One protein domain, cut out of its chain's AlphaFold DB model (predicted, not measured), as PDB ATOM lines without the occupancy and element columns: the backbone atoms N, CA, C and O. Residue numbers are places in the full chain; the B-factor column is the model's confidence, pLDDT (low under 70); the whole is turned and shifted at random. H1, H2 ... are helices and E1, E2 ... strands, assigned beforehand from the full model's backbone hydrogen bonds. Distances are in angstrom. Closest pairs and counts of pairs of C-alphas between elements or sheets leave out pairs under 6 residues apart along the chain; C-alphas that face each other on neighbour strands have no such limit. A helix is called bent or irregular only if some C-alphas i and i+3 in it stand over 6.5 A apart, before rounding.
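This is residues 39 to 185 of the 190 residues of an uncharacterized protein of Rufibacter quisquiliarum (UniProt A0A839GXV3). A strongly twisted sheet of five strands lies between helices in three layers, with H5 and H1b, one arm of the bent helix H1, side by side on one face and H2 on the other. The other arm, H1a, turns away from the sheet and, with the loop of residues 49 to 65, makes one end of the long axis. The printed part has 147 residues, with named elements in the order E1 H1 E2 H2 E3 H3 E4 E5 H4 H5; the sheet, order E2 E1 E3 E4 E5, is mixed, as is the class, helices and strands. It is compact, with a radius of gyration of the C-alphas of 16.4 A, and spans 54 by 31 by 30 A.

Start at E1, residues 45 to 48, parallel to E2, residues 99 to 102 (N 47 to O 100, 2.8 A), and to E3, residues 117 to 120 (N 46 to O 117, 2.8 A). E3 is antiparallel to E4, residues 141 to 148 (N 147 to O 118, 2.8 A). E4 forms a hairpin with E5, residues 154 to 161 (N 142 to O 160, 2.8 A). H1, residues 66 to 94, was assigned as one helix by its hydrogen bonds but is bent, with C-alphas 79 and 82 7.7 A apart; its arms H1a, 66 to 79, and H1b, 82 to 94, stand at a steep tilt of 61 degrees. E1, H1 and E2 make a strand-helix-strand unit, parallel neighbour strands with a helix between; E2, H2 (residues 104 to 112) and E3 make a split one, with E1 between its strands; both crossovers are right-handed. H2 lies over E1 at a height over the sheet of 9.0 A. On the opposite face, H5, residues 168 to 183, has a height of 9.1 A; its residues 168 to 173 alone touch H1b, closest C-alphas Glu 87 and Lys 169, 5.6 A, at a shallow tilt of 21 degrees, the same way. H3, residues 123 to 128, and H4, residues 162 to 166, only graze the sheet. Every O i to N i+4 pair is within hydrogen-bond range in H1a and H3, but 7 of 9 in H1b, 3 of 5 in H2, 10 of 12 in H5 and 0 of 1 in H4, where 1 of 2 O i to N i+3 pairs is.

Find C-alpha 45, where E1 begins, at (-38.260, 50.617, -38.311). H1a begins at C-alpha 66 (-22.881, 21.717, -51.443) and runs 20.0 A; H1b runs 19.9 A, E4 21.5 A and E5 19.1 A. H5 runs 21.0 A to C-alpha 183 (-37.393, 46.977, -23.060).

The C-alphas farthest apart, Gly 61 and Lys 185, are 54.8 A apart. The printed part has no cut; the links E1 to H1 and H3 to E4 are long. Residues 126 to 140 and 162 to 166 have pLDDT under 70.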
ATOM      1  N   ASP A  39     -34.386  54.019 -28.406       96.62
ATOM      2  CA  ASP A  39     -35.238  55.048 -29.009       96.62
ATOM      3  C   ASP A  39     -36.186  54.469 -30.074       96.62
ATOM      4  O   ASP A  39     -36.770  55.204 -30.869       96.62
ATOM      5  N   LEU A  40     -36.351  53.144 -30.103       95.62
ATOM      6  CA  LEU A  40     -37.213  52.438 -31.051       95.62
ATOM      7  C   LEU A  40     -38.692  52.857 -30.922       95.62
ATOM      8  O   LEU A  40     -39.441  52.753 -31.883       95.62
ATOM      9  N   ASN A  41     -39.100  53.371 -29.759       95.88
ATOM     10  CA  ASN A  41     -40.437  53.915 -29.506       95.88
ATOM     11  C   ASN A  41     -40.719  55.270 -30.181       95.88
ATOM     12  O   ASN A  41     -41.871  55.684 -30.260       95.88
ATOM     13  N   THR A  42     -39.677  55.975 -30.617       96.81
ATOM     14  CA  THR A  42     -39.763  57.301 -31.260       96.81
ATOM     15  C   THR A  42     -39.108  57.327 -32.639       96.81
ATOM     16  O   THR A  42     -39.199  58.319 -33.356       96.81
ATOM     17  N   SER A  43     -38.456  56.230 -33.022       97.44
ATOM     18  CA  SER A  43     -37.837  56.020 -34.327       97.44
ATOM     19  C   SER A  43     -38.670  55.065 -35.170       97.44
ATOM     20  O   SER A  43     -39.404  54.233 -34.645       97.44
ATOM     21  N   LYS A  44     -38.486  55.124 -36.489       97.50
ATOM     22  CA  LYS A  44     -39.176  54.241 -37.433       97.50
ATOM     23  C   LYS A  44     -38.303  53.048 -37.812       97.50
ATOM     24  O   LYS A  44     -37.094  53.208 -38.033       97.50
ATOM     25  N   ILE A  45     -38.917  51.868 -37.908       98.19
ATOM     26  CA  ILE A  45     -38.260  50.617 -38.311       98.19
ATOM     27  C   ILE A  45     -38.873  50.042 -39.589       98.19
ATOM     28  O   ILE A  45     -40.077  50.121 -39.812       98.19
ATOM     29  N   ILE A  46     -38.037  49.442 -40.425       97.88
ATOM     30  CA  ILE A  46     -38.455  48.690 -41.604       97.88
ATOM     31  C   ILE A  46     -38.427  47.196 -41.268       97.88
ATOM     32  O   ILE A  46     -37.430  46.682 -40.745       97.88
ATOM     33  N   PHE A  47     -39.505  46.498 -41.611       95.62
ATOM     34  CA  PHE A  47     -39.560  45.042 -41.672       95.62
ATOM     35  C   PHE A  47     -39.508  44.596 -43.131       95.62
ATOM     36  O   PHE A  47     -40.289  45.067 -43.956       95.62
ATOM     37  N   LEU A  48     -38.576  43.702 -43.456       92.56
ATOM     38  CA  LEU A  48     -38.374  43.286 -44.838       92.56
ATOM     39  C   LEU A  48     -39.366  42.213 -45.264       92.56
ATOM     40  O   LEU A  48     -39.478  41.169 -44.620       92.56
ATOM     41  N   GLN A  49     -40.015  42.453 -46.397       91.50
ATOM     42  CA  GLN A  49     -40.620  41.397 -47.190       91.50
ATOM     43  C   GLN A  49     -39.544  40.598 -47.912       91.50
ATOM     44  O   GLN A  49     -38.501  41.108 -48.321       91.50
ATOM     45  N   LEU A  50     -39.826  39.311 -48.044       88.75
ATOM     46  CA  LEU A  50     -39.024  38.365 -48.789       88.75
ATOM     47  C   LEU A  50     -39.406  38.416 -50.269       88.75
ATOM     48  O   LEU A  50     -40.591  38.461 -50.606       88.75
ATOM     49  N   ASP A  51     -38.399  38.344 -51.130       89.75
ATOM     50  CA  ASP A  51     -38.532  38.242 -52.582       89.75
ATOM     51  C   ASP A  51     -38.130  36.847 -53.042       89.75
ATOM     52  O   ASP A  51     -37.245  36.239 -52.449       89.75
ATOM     53  N   SER A  52     -38.719  36.350 -54.130       90.38
ATOM     54  CA  SER A  52     -38.199  35.145 -54.779       90.38
ATOM     55  C   SER A  52     -36.747  35.348 -55.213       90.38
ATOM     56  O   SER A  52     -36.354  36.443 -55.614       90.38
ATOM     57  N   VAL A  53     -35.962  34.277 -55.202       88.00
ATOM     58  CA  VAL A  53     -34.567  34.293 -55.651       88.00
ATOM     59  C   VAL A  53     -34.371  33.422 -56.877       88.00
ATOM     60  O   VAL A  53     -35.013  32.383 -57.021       88.00
ATOM     61  N   ASP A  54     -33.428  33.800 -57.732       89.69
ATOM     62  CA  ASP A  54     -33.028  32.942 -58.843       89.69
ATOM     63  C   ASP A  54     -32.437  31.630 -58.322       89.69
ATOM     64  O   ASP A  54     -31.622  31.611 -57.390       89.69
ATOM     65  N   LEU A  55     -32.861  30.524 -58.932       87.56
ATOM     66  CA  LEU A  55     -32.296  29.211 -58.657       87.56
ATOM     67  C   LEU A  55     -31.097  28.966 -59.579       87.56
ATOM     68  O   LEU A  55     -31.199  29.219 -60.782       87.56
ATOM     69  N   PRO A  56     -29.972  28.444 -59.053       86.06
ATOM     70  CA  PRO A  56     -28.888  27.965 -59.903       86.06
ATOM     71  C   PRO A  56     -29.354  26.760 -60.736       86.06
ATOM     72  O   PRO A  56     -30.397  26.162 -60.455       86.06
ATOM     73  N   GLU A  57     -28.564  26.366 -61.743       89.88
ATOM     74  CA  GLU A  57     -28.841  25.138 -62.497       89.88
ATOM     75  C   GLU A  57     -28.987  23.956 -61.532       89.88
ATOM     76  O   GLU A  57     -28.178  23.773 -60.617       89.88
ATOM     77  N   LYS A  58     -30.035  23.149 -61.740       89.12
ATOM     78  CA  LYS A  58     -30.278  21.969 -60.919       89.12
ATOM     79  C   LYS A  58     -29.073  21.027 -61.031       89.12
ATOM     80  O   LYS A  58     -28.819  20.505 -62.122       89.12
ATOM     81  N   PRO A  59     -28.350  20.770 -59.930       87.19
ATOM     82  CA  PRO A  59     -27.165  19.935 -59.982       87.19
ATOM     83  C   PRO A  59     -27.532  18.499 -60.380       87.19
ATOM     84  O   PRO A  59     -28.583  17.974 -60.010       87.19
ATOM     85  N   LYS A  60     -26.651  17.868 -61.161       88.25
ATOM     86  CA  LYS A  60     -26.752  16.464 -61.589       88.25
ATOM     87  C   LYS A  60     -25.728  15.629 -60.814       88.25
ATOM     88  O   LYS A  60     -24.655  16.127 -60.482       88.25
ATOM     89  N   GLY A  61     -26.026  14.359 -60.541       80.44
ATOM     90  CA  GLY A  61     -25.107  13.452 -59.842       80.44
ATOM     91  C   GLY A  61     -25.382  13.334 -58.338       80.44
ATOM     92  O   GLY A  61     -26.527  13.181 -57.931       80.44
ATOM     93  N   ILE A  62     -24.332  13.326 -57.510       74.12
ATOM     94  CA  ILE A  62     -24.417  12.939 -56.089       74.12
ATOM     95  C   ILE A  62     -25.242  13.953 -55.275       74.12
ATOM     96  O   ILE A  62     -24.862  15.120 -55.147       74.12
ATOM     97  N   PHE A  63     -26.317  13.463 -54.647       71.81
ATOM     98  CA  PHE A  63     -27.322  14.239 -53.903       71.81
ATOM     99  C   PHE A  63     -26.812  15.000 -52.663       71.81
ATOM    100  O   PHE A  63     -27.520  15.861 -52.152       71.81
ATOM    101  N   PHE A  64     -25.596  14.726 -52.183       71.50
ATOM    102  CA  PHE A  64     -25.053  15.272 -50.927       71.50
ATOM    103  C   PHE A  64     -23.939  16.309 -51.133       71.50
ATOM    104  O   PHE A  64     -23.062  16.480 -50.290       71.50
ATOM    105  N   THR A  65     -23.938  16.982 -52.280       77.75
ATOM    106  CA  THR A  65     -22.971  18.045 -52.588       77.75
ATOM    107  C   THR A  65     -23.466  19.408 -52.096       77.75
ATOM    108  O   THR A  65     -24.670  19.652 -52.017       77.75
ATOM    109  N   ALA A  66     -22.544  20.340 -51.827       77.19
ATOM    110  CA  ALA A  66     -22.881  21.717 -51.443       77.19
ATOM    111  C   ALA A  66     -23.811  22.409 -52.464       77.19
ATOM    112  O   ALA A  66     -24.687  23.189 -52.088       77.19
ATOM    113  N   ALA A  67     -23.670  22.062 -53.748       80.25
ATOM    114  CA  ALA A  67     -24.548  22.520 -54.818       80.25
ATOM    115  C   ALA A  67     -25.998  22.028 -54.648       80.25
ATOM    116  O   ALA A  67     -26.925  22.822 -54.788       80.25
ATOM    117  N   HIS A  68     -26.209  20.749 -54.301       82.62
ATOM    118  CA  HIS A  68     -27.549  20.211 -54.021       82.62
ATOM    119  C   HIS A  68     -28.171  20.868 -52.792       82.62
ATOM    120  O   HIS A  68     -29.337  21.250 -52.842       82.62
ATOM    121  N   ASN A  69     -27.396  21.057 -51.721       78.50
ATOM    122  CA  ASN A  69     -27.883  21.724 -50.512       78.50
ATOM    123  C   ASN A  69     -28.315  23.163 -50.814       78.50
ATOM    124  O   ASN A  69     -29.434  23.546 -50.494       78.50
ATOM    125  N   THR A  70     -27.474  23.924 -51.520       78.69
ATOM    126  CA  THR A  70     -27.794  25.301 -51.922       78.69
ATOM    127  C   THR A  70     -29.050  25.348 -52.791       78.69
ATOM    128  O   THR A  70     -29.965  26.117 -52.503       78.69
ATOM    129  N   TYR A  71     -29.140  24.498 -53.822       85.38
ATOM    130  CA  TYR A  71     -30.325  24.426 -54.681       85.38
ATOM    131  C   TYR A  71     -31.591  24.095 -53.877       85.38
ATOM    132  O   TYR A  71     -32.605  24.775 -54.019       85.38
ATOM    133  N   ASN A  72     -31.536  23.081 -53.008       83.62
ATOM    134  CA  ASN A  72     -32.679  22.647 -52.209       83.62
ATOM    135  C   ASN A  72     -33.138  23.734 -51.228       83.62
ATOM    136  O   ASN A  72     -34.337  23.996 -51.155       83.62
ATOM    137  N   SER A  73     -32.217  24.408 -50.529       80.00
ATOM    138  CA  SER A  73     -32.558  25.489 -49.594       80.00
ATOM    139  C   SER A  73     -33.169  26.694 -50.320       80.00
ATOM    140  O   SER A  73     -34.202  27.206 -49.886       80.00
ATOM    141  N   LEU A  74     -32.618  27.109 -51.471       84.50
ATOM    142  CA  LEU A  74     -33.188  28.203 -52.274       84.50
ATOM    143  C   LEU A  74     -34.546  27.821 -52.894       84.50
ATOM    144  O   LEU A  74     -35.478  28.624 -52.897       84.50
ATOM    145  N   SER A  75     -34.700  26.583 -53.371       88.31
ATOM    146  CA  SER A  75     -35.971  26.076 -53.905       88.31
ATOM    147  C   SER A  75     -37.049  26.010 -52.822       88.31
ATOM    148  O   SER A  75     -38.204  26.374 -53.059       88.31
ATOM    149  N   HIS A  76     -36.681  25.555 -51.624       85.25
ATOM    150  CA  HIS A  76     -37.569  25.525 -50.470       85.25
ATOM    151  C   HIS A  76     -37.983  26.939 -50.050       85.25
ATOM    152  O   HIS A  76     -39.170  27.185 -49.831       85.25
ATOM    153  N   TYR A  77     -37.041  27.883 -50.020       85.38
ATOM    154  CA  TYR A  77     -37.319  29.294 -49.773       85.38
ATOM    155  C   TYR A  77     -38.332  29.863 -50.782       85.38
ATOM    156  O   TYR A  77     -39.366  30.394 -50.376       85.38
ATOM    157  N   ASN A  78     -38.116  29.650 -52.085       88.88
ATOM    158  CA  ASN A  78     -39.028  30.115 -53.139       88.88
ATOM    159  C   ASN A  78     -40.439  29.525 -53.043       88.88
ATOM    160  O   ASN A  78     -41.404  30.159 -53.457       88.88
ATOM    161  N   THR A  79     -40.581  28.326 -52.482       89.56
ATOM    162  CA  THR A  79     -41.899  27.705 -52.281       89.56
ATOM    163  C   THR A  79     -42.661  28.341 -51.112       89.56
ATOM    164  O   THR A  79     -43.886  28.275 -51.063       89.56
ATOM    165  N   ASN A  80     -41.962  28.970 -50.163       86.75
ATOM    166  CA  ASN A  80     -42.544  29.379 -48.885       86.75
ATOM    167  C   ASN A  80     -42.498  30.889 -48.607       86.75
ATOM    168  O   ASN A  80     -43.215  31.338 -47.714       86.75
ATOM    169  N   PHE A  81     -41.727  31.692 -49.351       87.88
ATOM    170  CA  PHE A  81     -41.550  33.120 -49.045       87.88
ATOM    171  C   PHE A  81     -42.879  33.896 -48.985       87.88
ATOM    172  O   PHE A  81     -43.057  34.740 -48.112       87.88
ATOM    173  N   GLN A  82     -43.859  33.565 -49.839       91.06
ATOM    174  CA  GLN A  82     -45.187  34.194 -49.815       91.06
ATOM    175  C   GLN A  82     -45.938  33.919 -48.508       91.06
ATOM    176  O   GLN A  82     -46.569  34.816 -47.945       91.06
ATOM    177  N   LYS A  83     -45.852  32.684 -47.999       90.31
ATOM    178  CA  LYS A  83     -46.431  32.314 -46.704       90.31
ATOM    179  C   LYS A  83     -45.752  33.099 -45.583       90.31
ATOM    180  O   LYS A  83     -46.445  33.680 -44.754       90.31
ATOM    181  N   SER A  84     -44.424  33.175 -45.591       87.50
ATOM    182  CA  SER A  84     -43.662  33.942 -44.601       87.50
ATOM    183  C   SER A  84     -43.980  35.443 -44.657       87.50
ATOM    184  O   SER A  84     -44.141  36.065 -43.611       87.50
ATOM    185  N   ASN A  85     -44.184  36.016 -45.849       91.00
ATOM    186  CA  ASN A  85     -44.649  37.397 -46.002       91.00
ATOM    187  C   ASN A  85     -46.045  37.597 -45.402       91.00
ATOM    188  O   ASN A  85     -46.278  38.587 -44.714       91.00
ATOM    189  N   LYS A  86     -46.973  36.653 -45.594       92.38
ATOM    190  CA  LYS A  86     -48.289  36.709 -44.940       92.38
ATOM    191  C   LYS A  86     -48.160  36.680 -43.413       92.38
ATOM    192  O   LYS A  86     -48.794  37.481 -42.730       92.38
ATOM    193  N   GLU A  87     -47.311  35.806 -42.881       90.94
ATOM    194  CA  GLU A  87     -47.037  35.729 -41.441       90.94
ATOM    195  C   GLU A  87     -46.412  37.018 -40.889       90.94
ATOM    196  O   GLU A  87     -46.770  37.441 -39.788       90.94
ATOM    197  N   LEU A  88     -45.521  37.666 -41.647       90.12
ATOM    198  CA  LEU A  88     -44.993  38.997 -41.340       90.12
ATOM    199  C   LEU A  88     -46.138  40.014 -41.225       90.12
ATOM    200  O   LEU A  88     -46.272  40.645 -40.178       90.12
ATOM    201  N   MET A  89     -46.996  40.118 -42.248       92.69
ATOM    202  CA  MET A  89     -48.134  41.054 -42.272       92.69
ATOM    203  C   MET A  89     -49.101  40.851 -41.099       92.69
ATOM    204  O   MET A  89     -49.728  41.799 -40.630       92.69
ATOM    205  N   GLU A  90     -49.267  39.614 -40.632       92.75
ATOM    206  CA  GLU A  90     -50.091  39.307 -39.461       92.75
ATOM    207  C   GLU A  90     -49.378  39.666 -38.152       92.75
ATOM    208  O   GLU A  90     -49.984  40.281 -37.277       92.75
ATOM    209  N   SER A  91     -48.094  39.323 -38.028       90.69
ATOM    210  CA  SER A  91     -47.333  39.464 -36.781       90.69
ATOM    211  C   SER A  91     -46.994  40.920 -36.450       90.69
ATOM    212  O   SER A  91     -47.038  41.316 -35.286       90.69
ATOM    213  N   VAL A  92     -46.694  41.741 -37.460       93.56
ATOM    214  CA  VAL A  92     -46.363  43.171 -37.285       93.56
ATOM    215  C   VAL A  92     -47.509  44.010 -36.742       93.56
ATOM    216  O   VAL A  92     -47.261  45.069 -36.181       93.56
ATOM    217  N   LYS A  93     -48.755  43.529 -36.823       92.69
ATOM    218  CA  LYS A  93     -49.913  44.210 -36.223       92.69
ATOM    219  C   LYS A  93     -49.794  44.345 -34.704       92.69
ATOM    220  O   LYS A  93     -50.430  45.217 -34.127       92.69
ATOM    221  N   GLU A  94     -48.993  43.497 -34.056       91.38
ATOM    222  CA  GLU A  94     -48.713  43.591 -32.620       91.38
ATOM    223  C   GLU A  94     -47.603  44.597 -32.273       91.38
ATOM    224  O   GLU A  94     -47.353  44.848 -31.092       91.38
ATOM    225  N   TYR A  95     -46.891  45.132 -33.268       95.31
ATOM    226  CA  TYR A  95     -45.796  46.063 -33.037       95.31
ATOM    227  C   TYR A  95     -46.337  47.467 -32.714       95.31
ATOM    228  O   TYR A  95     -47.121  48.009 -33.490       95.31
ATOM    229  N   PRO A  96     -45.939  48.072 -31.577       95.38
ATOM    230  CA  PRO A  96     -46.614  49.252 -31.037       95.38
ATOM    231  C   PRO A  96     -46.074  50.595 -31.553       95.38
ATOM    232  O   PRO A  96     -46.594  51.636 -31.163       95.38
ATOM    233  N   PHE A  97     -45.009  50.596 -32.357       96.69
ATOM    234  CA  PHE A  97     -44.329  51.816 -32.809       96.69
ATOM    235  C   PHE A  97     -44.428  51.974 -34.325       96.69
ATOM    236  O   PHE A  97     -44.890  51.068 -35.012       96.69
ATOM    237  N   GLU A  98     -43.987  53.111 -34.861       97.44
ATOM    238  CA  GLU A  98     -44.053  53.372 -36.300       97.44
ATOM    239  C   GLU A  98     -43.166  52.399 -37.094       97.44
ATOM    240  O   GLU A  98     -41.995  52.169 -36.762       97.44
ATOM    241  N   TYR A  99     -43.733  51.819 -38.151       98.00
ATOM    242  CA  TYR A  99     -43.041  50.864 -39.003       98.00
ATOM    243  C   TYR A  99     -43.480  50.949 -40.464       98.00
ATOM    244  O   TYR A  99     -44.580  51.400 -40.777       98.00
ATOM    245  N   ALA A 100     -42.620  50.432 -41.336       97.69
ATOM    246  CA  ALA A 100     -42.930  50.121 -42.721       97.69
ATOM    247  C   ALA A 100     -42.641  48.650 -42.991       97.69
ATOM    248  O   ALA A 100     -41.792  48.027 -42.350       97.69
ATOM    249  N   ILE A 101     -43.347  48.118 -43.977       96.44
ATOM    250  CA  ILE A 101     -43.053  46.827 -44.576       96.44
ATOM    251  C   ILE A 101     -42.604  47.123 -45.997       96.44
ATOM    252  O   ILE A 101     -43.313  47.831 -46.709       96.44
ATOM    253  N   ALA A 102     -41.425  46.641 -46.372       96.00
ATOM    254  CA  ALA A 102     -40.796  47.011 -47.633       96.00
ATOM    255  C   ALA A 102     -39.950  45.872 -48.190       96.00
ATOM    256  O   ALA A 102     -39.449  45.034 -47.438       96.00
ATOM    257  N   HIS A 103     -39.721  45.886 -49.494       93.50
ATOM    258  CA  HIS A 103     -38.712  45.049 -50.122       93.50
ATOM    259  C   HIS A 103     -37.309  45.641 -49.936       93.50
ATOM    260  O   HIS A 103     -37.134  46.845 -49.728       93.50
ATOM    261  N   LEU A 104     -36.270  44.805 -50.051       91.31
ATOM    262  CA  LEU A 104     -34.883  45.249 -49.851       91.31
ATOM    263  C   LEU A 104     -34.489  46.394 -50.801       91.31
ATOM    264  O   LEU A 104     -33.777  47.315 -50.403       91.31
ATOM    265  N   HIS A 105     -34.977  46.359 -52.044       93.12
ATOM    266  CA  HIS A 105     -34.697  47.385 -53.051       93.12
ATOM    267  C   HIS A 105     -35.355  48.744 -52.741       93.12
ATOM    268  O   HIS A 105     -34.926  49.764 -53.275       93.12
ATOM    269  N   GLU A 106     -36.345  48.788 -51.846       96.12
ATOM    270  CA  GLU A 106     -37.051  50.010 -51.442       96.12
ATOM    271  C   GLU A 106     -36.437  50.666 -50.196       96.12
ATOM    272  O   GLU A 106     -36.757  51.809 -49.872       96.12
ATOM    273  N   VAL A 107     -35.523  49.987 -49.494       95.50
ATOM    274  CA  VAL A 107     -34.934  50.471 -48.230       95.50
ATOM    275  C   VAL A 107     -34.283  51.849 -48.377       95.50
ATOM    276  O   VAL A 107     -34.375  52.671 -47.465       95.50
ATOM    277  N   ALA A 108     -33.651  52.130 -49.521       95.31
ATOM    278  CA  ALA A 108     -33.025  53.427 -49.781       95.31
ATOM    279  C   ALA A 108     -34.043  54.579 -49.725       95.31
ATOM    280  O   ALA A 108     -33.784  55.586 -49.072       95.31
ATOM    281  N   LYS A 109     -35.229  54.384 -50.315       96.88
ATOM    282  CA  LYS A 109     -36.333  55.351 -50.281       96.88
ATOM    283  C   LYS A 109     -36.812  55.591 -48.848       96.88
ATOM    284  O   LYS A 109     -36.910  56.728 -48.405       96.88
ATOM    285  N   TYR A 110     -37.039  54.530 -48.075       97.00
ATOM    286  CA  TYR A 110     -37.475  54.673 -46.682       97.00
ATOM    287  C   TYR A 110     -36.430  55.362 -45.798       97.00
ATOM    288  O   TYR A 110     -36.774  56.121 -44.891       97.00
ATOM    289  N   LYS A 111     -35.139  55.150 -46.068       95.75
ATOM    290  CA  LYS A 111     -34.072  55.880 -45.380       95.75
ATOM    291  C   LYS A 111     -34.179  57.394 -45.610       95.75
ATOM    292  O   LYS A 111     -33.966  58.154 -44.667       95.75
ATOM    293  N   GLU A 112     -34.534  57.830 -46.818       96.62
ATOM    294  CA  GLU A 112     -34.789  59.245 -47.138       96.62
ATOM    295  C   GLU A 112     -36.044  59.785 -46.428       96.62
ATOM    296  O   GLU A 112     -36.058  60.936 -45.996       96.62
ATOM    297  N   GLU A 113     -37.051  58.938 -46.195       96.81
ATOM    298  CA  GLU A 113     -38.261  59.251 -45.409       96.81
ATOM    299  C   GLU A 113     -38.030  59.268 -43.880       96.81
ATOM    300  O   GLU A 113     -38.969  59.408 -43.090       96.81
ATOM    301  N   GLY A 114     -36.777  59.126 -43.435       96.94
ATOM    302  CA  GLY A 114     -36.399  59.201 -42.025       96.94
ATOM    303  C   GLY A 114     -36.496  57.877 -41.269       96.94
ATOM    304  O   GLY A 114     -36.411  57.873 -40.037       96.94
ATOM    305  N   TYR A 115     -36.635  56.744 -41.964       98.06
ATOM    306  CA  TYR A 115     -36.504  55.441 -41.317       98.06
ATOM    307  C   TYR A 115     -35.065  55.217 -40.875       98.06
ATOM    308  O   TYR A 115     -34.113  55.327 -41.650       98.06
ATOM    309  N   LYS A 116     -34.911  54.901 -39.591       98.00
ATOM    310  CA  LYS A 116     -33.604  54.764 -38.948       98.00
ATOM    311  C   LYS A 116     -33.162  53.311 -38.865       98.00
ATOM    312  O   LYS A 116     -31.972  53.024 -39.001       98.00
ATOM    313  N   TYR A 117     -34.116  52.412 -38.641       98.31
ATOM    314  CA  TYR A 117     -33.848  51.027 -38.287       98.31
ATOM    315  C   TYR A 117     -34.355  50.039 -39.332       98.31
ATOM    316  O   TYR A 117     -35.366  50.273 -39.990       98.31
ATOM    317  N   LEU A 118     -33.670  48.905 -39.436       96.44
ATOM    318  CA  LEU A 118     -34.030  47.778 -40.291       96.44
ATOM    319  C   LEU A 118     -33.890  46.483 -39.486       96.44
ATOM    320  O   LEU A 118     -32.815  46.220 -38.948       96.44
ATOM    321  N   LEU A 119     -34.952  45.681 -39.380       95.00
ATOM    322  CA  LEU A 119     -34.846  44.344 -38.789       95.00
ATOM    323  C   LEU A 119     -34.265  43.384 -39.831       95.00
ATOM    324  O   LEU A 119     -34.850  43.209 -40.900       95.00
ATOM    325  N   LEU A 120     -33.135  42.754 -39.513       89.81
ATOM    326  CA  LEU A 120     -32.432  41.852 -40.417       89.81
ATOM    327  C   LEU A 120     -32.336  40.437 -39.854       89.81
ATOM    328  O   LEU A 120     -31.899  40.207 -38.724       89.81
ATOM    329  N   PHE A 121     -32.698  39.496 -40.718       85.56
ATOM    330  CA  PHE A 121     -32.414  38.075 -40.609       85.56
ATOM    331  C   PHE A 121     -32.221  37.551 -42.031       85.56
ATOM    332  O   PHE A 121     -33.194  37.338 -42.748       85.56
ATOM    333  N   ASP A 122     -30.967  37.402 -42.463       75.25
ATOM    334  CA  ASP A 122     -30.647  37.058 -43.856       75.25
ATOM    335  C   ASP A 122     -29.741  35.819 -43.963       75.25
ATOM    336  O   ASP A 122     -28.529  35.920 -44.190       75.25
ATOM    337  N   PRO A 123     -30.313  34.616 -43.785       72.44
ATOM    338  CA  PRO A 123     -29.591  33.375 -44.031       72.44
ATOM    339  C   PRO A 123     -29.297  33.169 -45.523       72.44
ATOM    340  O   PRO A 123     -28.282  32.570 -45.873       72.44
ATOM    341  N   ILE A 124     -30.145  33.695 -46.419       71.50
ATOM    342  CA  ILE A 124     -30.042  33.504 -47.875       71.50
ATOM    343  C   ILE A 124     -28.763  34.117 -48.433       71.50
ATOM    344  O   ILE A 124     -28.077  33.483 -49.237       71.50
ATOM    345  N   HIS A 125     -28.392  35.314 -47.987       70.06
ATOM    346  CA  HIS A 125     -27.137  35.933 -48.396       70.06
ATOM    347  C   HIS A 125     -25.916  35.111 -47.963       70.06
ATOM    348  O   HIS A 125     -24.904  35.085 -48.664       70.06
ATOM    349  N   GLN A 126     -25.994  34.380 -46.849       68.06
ATOM    350  CA  GLN A 126     -24.916  33.477 -46.442       68.06
ATOM    351  C   GLN A 126     -24.854  32.207 -47.300       68.06
ATOM    352  O   GLN A 126     -23.748  31.796 -47.662       68.06
ATOM    353  N   PHE A 127     -26.003  31.641 -47.693       66.38
ATOM    354  CA  PHE A 127     -26.058  30.522 -48.646       66.38
ATOM    355  C   PHE A 127     -25.491  30.908 -50.012       66.38
ATOM    356  O   PHE A 127     -24.644  30.195 -50.547       66.38
ATOM    357  N   LYS A 128     -25.889  32.068 -50.552       65.69
ATOM    358  CA  LYS A 128     -25.402  32.562 -51.852       65.69
ATOM    359  C   LYS A 128     -23.891  32.788 -51.877       65.69
ATOM    360  O   LYS A 128     -23.255  32.553 -52.896       65.69
ATOM    361  N   ASN A 129     -23.313  33.210 -50.755       65.88
ATOM    362  CA  ASN A 129     -21.881  33.480 -50.649       65.88
ATOM    363  C   ASN A 129     -21.045  32.263 -50.224       65.88
ATOM    364  O   ASN A 129     -19.868  32.426 -49.910       65.88
ATOM    365  N   GLY A 130     -21.639  31.065 -50.153       57.53
ATOM    366  CA  GLY A 130     -20.921  29.837 -49.792       57.53
ATOM    367  C   GLY A 130     -20.332  29.851 -48.379       57.53
ATOM    368  O   GLY A 130     -19.447  29.058 -48.080       57.53
ATOM    369  N   LYS A 131     -20.807  30.741 -47.495       58.09
ATOM    370  CA  LYS A 131     -20.293  30.886 -46.121       58.09
ATOM    371  C   LYS A 131     -20.863  29.848 -45.152       58.09
ATOM    372  O   LYS A 131     -20.613  29.927 -43.953       58.09
ATOM    373  N   VAL A 132     -21.641  28.894 -45.658       56.34
ATOM    374  CA  VAL A 132     -22.336  27.896 -44.852       56.34
ATOM    375  C   VAL A 132     -21.794  26.509 -45.181       56.34
ATOM    376  O   VAL A 132     -22.227  25.861 -46.131       56.34
ATOM    377  N   GLU A 133     -20.863  26.027 -44.359       50.88
ATOM    378  CA  GLU A 133     -20.484  24.612 -44.323       50.88
ATOM    379  C   GLU A 133     -21.494  23.853 -43.451       50.88
ATOM    380  O   GLU A 133     -21.248  23.533 -42.286       50.88
ATOM    381  N   SER A 134     -22.684  23.601 -43.998       46.41
ATOM    382  CA  SER A 134     -23.661  22.729 -43.341       46.41
ATOM    383  C   SER A 134     -23.165  21.285 -43.443       46.41
ATOM    384  O   SER A 134     -23.288  20.630 -44.478       46.41
ATOM    385  N   THR A 135     -22.533  20.796 -42.377       51.09
ATOM    386  CA  THR A 135     -22.293  19.362 -42.176       51.09
ATOM    387  C   THR A 135     -23.427  18.790 -41.329       51.09
ATOM    388  O   THR A 135     -24.042  19.510 -40.544       51.09
ATOM    389  N   SER A 136     -23.674  17.478 -41.402       51.12
ATOM    390  CA  SER A 136     -24.722  16.785 -40.624       51.12
ATOM    391  C   SER A 136     -24.614  16.940 -39.094       51.12
ATOM    392  O   SER A 136     -25.489  16.472 -38.368       51.12
ATOM    393  N   LYS A 137     -23.555  17.592 -38.591       48.72
ATOM    394  CA  LYS A 137     -23.265  17.800 -37.168       48.72
ATOM    395  C   LYS A 137     -23.285  19.270 -36.720       48.72
ATOM    396  O   LYS A 137     -23.237  19.507 -35.516       48.72
ATOM    397  N   LEU A 138     -23.364  20.250 -37.627       54.00
ATOM    398  CA  LEU A 138     -23.261  21.678 -37.290       54.00
ATOM    399  C   LEU A 138     -24.568  22.416 -37.600       54.00
ATOM    400  O   LEU A 138     -24.937  22.598 -38.756       54.00
ATOM    401  N   ARG A 139     -25.265  22.870 -36.551       59.66
ATOM    402  CA  ARG A 139     -26.380  23.817 -36.694       59.66
ATOM    403  C   ARG A 139     -25.811  25.205 -36.961       59.66
ATOM    404  O   ARG A 139     -25.100  25.751 -36.121       59.66
ATOM    405  N   VAL A 140     -26.130  25.759 -38.123       65.50
ATOM    406  CA  VAL A 140     -25.696  27.101 -38.515       65.50
ATOM    407  C   VAL A 140     -26.678  28.110 -37.927       65.50
ATOM    408  O   VAL A 140     -27.886  28.010 -38.146       65.50
ATOM    409  N   ASN A 141     -26.142  29.054 -37.156       73.62
ATOM    410  CA  ASN A 141     -26.904  30.097 -36.480       73.62
ATOM    411  C   ASN A 141     -26.735  31.423 -37.221       73.62
ATOM    412  O   ASN A 141     -25.618  31.913 -37.386       73.62
ATOM    413  N   PHE A 142     -27.846  32.031 -37.610       79.81
ATOM    414  CA  PHE A 142     -27.894  33.324 -38.273       79.81
ATOM    415  C   PHE A 142     -28.342  34.393 -37.277       79.81
ATOM    416  O   PHE A 142     -29.332  34.187 -36.570       79.81
ATOM    417  N   PRO A 143     -27.632  35.528 -37.173       85.38
ATOM    418  CA  PRO A 143     -28.002  36.569 -36.230       85.38
ATOM    419  C   PRO A 143     -29.316  37.238 -36.654       85.38
ATOM    420  O   PRO A 143     -29.486  37.611 -37.814       85.38
ATOM    421  N   LEU A 144     -30.212  37.429 -35.688       90.62
ATOM    422  CA  LEU A 144     -31.351  38.339 -35.770       90.62
ATOM    423  C   LEU A 144     -30.951  39.644 -35.081       90.62
ATOM    424  O   LEU A 144     -30.656  39.650 -33.880       90.62
ATOM    425  N   TYR A 145     -30.937  40.747 -35.818       93.62
ATOM    426  CA  TYR A 145     -30.505  42.035 -35.281       93.62
ATOM    427  C   TYR A 145     -31.251  43.209 -35.910       93.62
ATOM    428  O   TYR A 145     -31.797  43.107 -37.007       93.62
ATOM    429  N   VAL A 146     -31.261  44.342 -35.208       96.69
ATOM    430  CA  VAL A 146     -31.682  45.630 -35.771       96.69
ATOM    431  C   VAL A 146     -30.446  46.370 -36.265       96.69
ATOM    432  O   VAL A 146     -29.495  46.547 -35.508       96.69
ATOM    433  N   LEU A 147     -30.453  46.811 -37.518       96.38
ATOM    434  CA  LEU A 147     -29.421  47.665 -38.099       96.38
ATOM    435  C   LEU A 147     -29.851  49.130 -38.021       96.38
ATOM    436  O   LEU A 147     -30.926  49.488 -38.500       96.38
ATOM    437  N   ASN A 148     -28.994  49.987 -37.478       97.12
ATOM    438  CA  ASN A 148     -29.098  51.432 -37.622       97.12
ATOM    439  C   ASN A 148     -28.484  51.854 -38.961       97.12
ATOM    440  O   ASN A 148     -27.267  51.840 -39.144       97.12
ATOM    441  N   MET A 149     -29.325  52.276 -39.898       95.81
ATOM    442  CA  MET A 149     -28.908  52.593 -41.267       95.81
ATOM    443  C   MET A 149     -28.126  53.913 -41.391       95.81
ATOM    444  O   MET A 149     -27.625  54.228 -42.475       95.81
ATOM    445  N   GLN A 150     -28.038  54.711 -40.322       93.88
ATOM    446  CA  GLN A 150     -27.318  55.990 -40.313       93.88
ATOM    447  C   GLN A 150     -25.839  55.817 -39.966       93.88
ATOM    448  O   GLN A 150     -24.987  56.503 -40.528       93.88
ATOM    449  N   ASN A 151     -25.525  54.914 -39.036       94.44
ATOM    450  CA  ASN A 151     -24.173  54.734 -38.502       94.44
ATOM    451  C   ASN A 151     -23.656  53.285 -38.572       94.44
ATOM    452  O   ASN A 151     -22.522  53.040 -38.167       94.44
ATOM    453  N   ASN A 152     -24.454  52.366 -39.127       94.50
ATOM    454  CA  ASN A 152     -24.208  50.926 -39.228       94.50
ATOM    455  C   ASN A 152     -24.130  50.182 -37.887       94.50
ATOM    456  O   ASN A 152     -23.646  49.052 -37.859       94.50
ATOM    457  N   ASP A 153     -24.582  50.784 -36.785       96.00
ATOM    458  CA  ASP A 153     -24.649  50.094 -35.498       96.00
ATOM    459  C   ASP A 153     -25.638  48.922 -35.566       96.00
ATOM    460  O   ASP A 153     -26.725  49.047 -36.136       96.00
ATOM    461  N   THR A 154     -25.290  47.792 -34.956       95.69
ATOM    462  CA  THR A 154     -26.144  46.603 -34.894       95.69
ATOM    463  C   THR A 154     -26.584  46.319 -33.465       95.69
ATOM    464  O   THR A 154     -25.819  46.446 -32.511       95.69
ATOM    465  N   TYR A 155     -27.837  45.907 -33.304       96.38
ATOM    466  CA  TYR A 155     -28.428  45.535 -32.023       96.38
ATOM    467  C   TYR A 155     -28.856  44.073 -32.108       96.38
ATOM    468  O   TYR A 155     -29.878  43.748 -32.712       96.38
ATOM    469  N   HIS A 156     -28.024  43.185 -31.570       93.88
ATOM    470  CA  HIS A 156     -28.220  41.743 -31.630       93.88
ATOM    471  C   HIS A 156     -29.319  41.308 -30.663       93.88
ATOM    472  O   HIS A 156     -29.182  41.466 -29.448       93.88
ATOM    473  N   ILE A 157     -30.383  40.726 -31.206       93.25
ATOM    474  CA  ILE A 157     -31.543  40.267 -30.441       93.25
ATOM    475  C   ILE A 157     -31.340  38.809 -30.034       93.25
ATOM    476  O   ILE A 157     -31.408  38.475 -28.854       93.25
ATOM    477  N   ASP A 158     -31.108  37.943 -31.020       90.00
ATOM    478  CA  ASP A 158     -31.019  36.492 -30.847       90.00
ATOM    479  C   ASP A 158     -30.394  35.856 -32.107       90.00
ATOM    480  O   ASP A 158     -29.923  36.557 -33.005       90.00
ATOM    481  N   TYR A 159     -30.419  34.531 -32.198       83.94
ATOM    482  CA  TYR A 159     -30.009  33.758 -33.363       83.94
ATOM    483  C   TYR A 159     -31.157  32.878 -33.852       83.94
ATOM    484  O   TYR A 159     -31.903  32.324 -33.046       83.94
ATOM    485  N   GLY A 160     -31.315  32.740 -35.165       77.81
ATOM    486  CA  GLY A 160     -32.197  31.760 -35.804       77.81
ATOM    487  C   GLY A 160     -31.405  30.667 -36.511       77.81
ATOM    488  O   GLY A 160     -30.237  30.855 -36.842       77.81
ATOM    489  N   TYR A 161     -32.038  29.527 -36.738       75.94
ATOM    490  CA  TYR A 161     -31.470  28.421 -37.505       75.94
ATOM    491  C   TYR A 161     -31.815  28.540 -38.993       75.94
ATOM    492  O   TYR A 161     -32.718  29.281 -39.370       75.94
ATOM    493  N   GLU A 162     -31.137  27.767 -39.847       64.81
ATOM    494  CA  GLU A 162     -31.471  27.659 -41.279       64.81
ATOM    495  C   GLU A 162     -32.958  27.350 -41.506       64.81
ATOM    496  O   GLU A 162     -33.604  28.010 -42.310       64.81
ATOM    497  N   PHE A 163     -33.534  26.415 -40.749       65.62
ATOM    498  CA  PHE A 163     -34.954  26.063 -40.874       65.62
ATOM    499  C   PHE A 163     -35.903  27.171 -40.385       65.62
ATOM    500  O   PHE A 163     -37.068  27.188 -40.774       65.62
ATOM    501  N   ASP A 164     -35.401  28.140 -39.607       67.38
ATOM    502  CA  ASP A 164     -36.176  29.309 -39.179       67.38
ATOM    503  C   ASP A 164     -36.325  30.344 -40.315       67.38
ATOM    504  O   ASP A 164     -37.058  31.316 -40.137       67.38
ATOM    505  N   LEU A 165     -35.677  30.141 -41.482       62.56
ATOM    506  CA  LEU A 165     -35.768  30.981 -42.696       62.56
ATOM    507  C   LEU A 165     -37.194  31.406 -43.045       62.56
ATOM    508  O   LEU A 165     -37.405  32.468 -43.628       62.56
ATOM    509  N   LEU A 166     -38.158  30.550 -42.718       64.75
ATOM    510  CA  LEU A 166     -39.546  30.684 -43.125       64.75
ATOM    511  C   LEU A 166     -40.505  30.798 -41.938       64.75
ATOM    512  O   LEU A 166     -41.679  31.103 -42.147       64.75
ATOM    513  N   GLU A 167     -40.016  30.634 -40.704       73.44
ATOM    514  CA  GLU A 167     -40.793  30.826 -39.476       73.44
ATOM    515  C   GLU A 167     -40.769  32.294 -39.032       73.44
ATOM    516  O   GLU A 167     -40.415  32.624 -37.892       73.44
ATOM    517  N   TYR A 168     -41.162  33.201 -39.932       74.19
ATOM    518  CA  TYR A 168     -41.126  34.636 -39.656       74.19
ATOM    519  C   TYR A 168     -41.934  34.973 -38.403       74.19
ATOM    520  O   TYR A 168     -41.483  35.737 -37.548       74.19
ATOM    521  N   LYS A 169     -43.088  34.317 -38.219       79.00
ATOM    522  CA  LYS A 169     -43.882  34.449 -36.996       79.00
ATOM    523  C   LYS A 169     -43.071  34.133 -35.742       79.00
ATOM    524  O   LYS A 169     -43.168  34.866 -34.763       79.00
ATOM    525  N   SER A 170     -42.273  33.067 -35.743       81.94
ATOM    526  CA  SER A 170     -41.475  32.640 -34.586       81.94
ATOM    527  C   SER A 170     -40.384  33.665 -34.265       81.94
ATOM    528  O   SER A 170     -40.300  34.141 -33.130       81.94
ATOM    529  N   LEU A 171     -39.608  34.083 -35.270       83.69
ATOM    530  CA  LEU A 171     -38.547  35.083 -35.108       83.69
ATOM    531  C   LEU A 171     -39.108  36.437 -34.657       83.69
ATOM    532  O   LEU A 171     -38.604  37.045 -33.712       83.69
ATOM    533  N   PHE A 172     -40.195  36.880 -35.282       85.44
ATOM    534  CA  PHE A 172     -40.817  38.153 -34.964       85.44
ATOM    535  C   PHE A 172     -41.482  38.135 -33.585       85.44
ATOM    536  O   PHE A 172     -41.117  38.915 -32.707       85.44
ATOM    537  N   THR A 173     -42.439  37.234 -33.351       81.62
ATOM    538  CA  THR A 173     -43.269  37.263 -32.131       81.62
ATOM    539  C   THR A 173     -42.518  36.779 -30.891       81.62
ATOM    540  O   THR A 173     -42.655  37.369 -29.817       81.62
ATOM    541  N   LYS A 174     -41.701  35.723 -31.007       86.31
ATOM    542  CA  LYS A 174     -41.060  35.101 -29.837       86.31
ATOM    543  C   LYS A 174     -39.719  35.729 -29.485       86.31
ATOM    544  O   LYS A 174     -39.360  35.705 -28.307       86.31
ATOM    545  N   LYS A 175     -38.988  36.269 -30.467       90.94
ATOM    546  CA  LYS A 175     -37.652  36.848 -30.249       90.94
ATOM    547  C   LYS A 175     -37.714  38.372 -30.250       90.94
ATOM    548  O   LYS A 175     -37.583  38.977 -29.188       90.94
ATOM    549  N   PHE A 176     -38.014  38.991 -31.391       93.94
ATOM    550  CA  PHE A 176     -38.025  40.454 -31.506       93.94
ATOM    551  C   PHE A 176     -39.075  41.121 -30.603       93.94
ATOM    552  O   PHE A 176     -38.731  41.935 -29.747       93.94
ATOM    553  N   MET A 177     -40.347  40.734 -30.705       94.38
ATOM    554  CA  MET A 177     -41.427  41.333 -29.912       94.38
ATOM    555  C   MET A 177     -41.285  41.076 -28.413       94.38
ATOM    556  O   MET A 177     -41.658  41.927 -27.604       94.38
ATOM    557  N   LYS A 178     -40.730  39.925 -28.017       93.56
ATOM    558  CA  LYS A 178     -40.394  39.652 -26.613       93.56
ATOM    559  C   LYS A 178     -39.385  40.673 -26.093       93.56
ATOM    560  O   LYS A 178     -39.562  41.192 -24.992       93.56
ATOM    561  N   GLU A 179     -38.370  40.988 -26.889       94.62
ATOM    562  CA  GLU A 179     -37.336  41.956 -26.538       94.62
ATOM    563  C   GLU A 179     -37.861  43.401 -26.513       94.62
ATOM    564  O   GLU A 179     -37.562  44.154 -25.581       94.62
ATOM    565  N   VAL A 180     -38.735  43.763 -27.456       95.38
ATOM    566  CA  VAL A 180     -39.464  45.044 -27.451       95.38
ATOM    567  C   VAL A 180     -40.311  45.172 -26.182       95.38
ATOM    568  O   VAL A 180     -40.168  46.138 -25.433       95.38
ATOM    569  N   LYS A 181     -41.142  44.168 -25.868       94.38
ATOM    570  CA  LYS A 181     -41.987  44.158 -24.661       94.38
ATOM    571  C   LYS A 181     -41.154  44.219 -23.377       94.38
ATOM    572  O   LYS A 181     -41.562  44.871 -22.417       94.38
ATOM    573  N   ARG A 182     -39.985  43.566 -23.346       92.94
ATOM    574  CA  ARG A 182     -39.048  43.612 -22.214       92.94
ATOM    575  C   ARG A 182     -38.482  45.017 -22.009       92.94
ATOM    576  O   ARG A 182     -38.485  45.502 -20.880       92.94
ATOM    577  N   THR A 183     -38.047  45.660 -23.087       93.56
ATOM    578  CA  THR A 183     -37.393  46.977 -23.060       93.56
ATOM    579  C   THR A 183     -38.387  48.103 -22.764       93.56
ATOM    580  O   THR A 183     -38.117  48.970 -21.938       93.56
ATOM    581  N   TYR A 184     -39.583  48.043 -23.354       92.69
ATOM    582  CA  TYR A 184     -40.578  49.121 -23.310       92.69
ATOM    583  C   TYR A 184     -41.765  48.843 -22.377       92.69
ATOM    584  O   TYR A 184     -42.781  49.534 -22.427       92.69
ATOM    585  N   LYS A 185     -41.639  47.870 -21.462       88.81
ATOM    586  CA  LYS A 185     -42.716  47.401 -20.565       88.81
ATOM    587  C   LYS A 185     -43.495  48.514 -19.855       88.81
ATOM    588  O   LYS A 185     -44.689  48.354 -19.627       88.81
TER     589      LYS A 185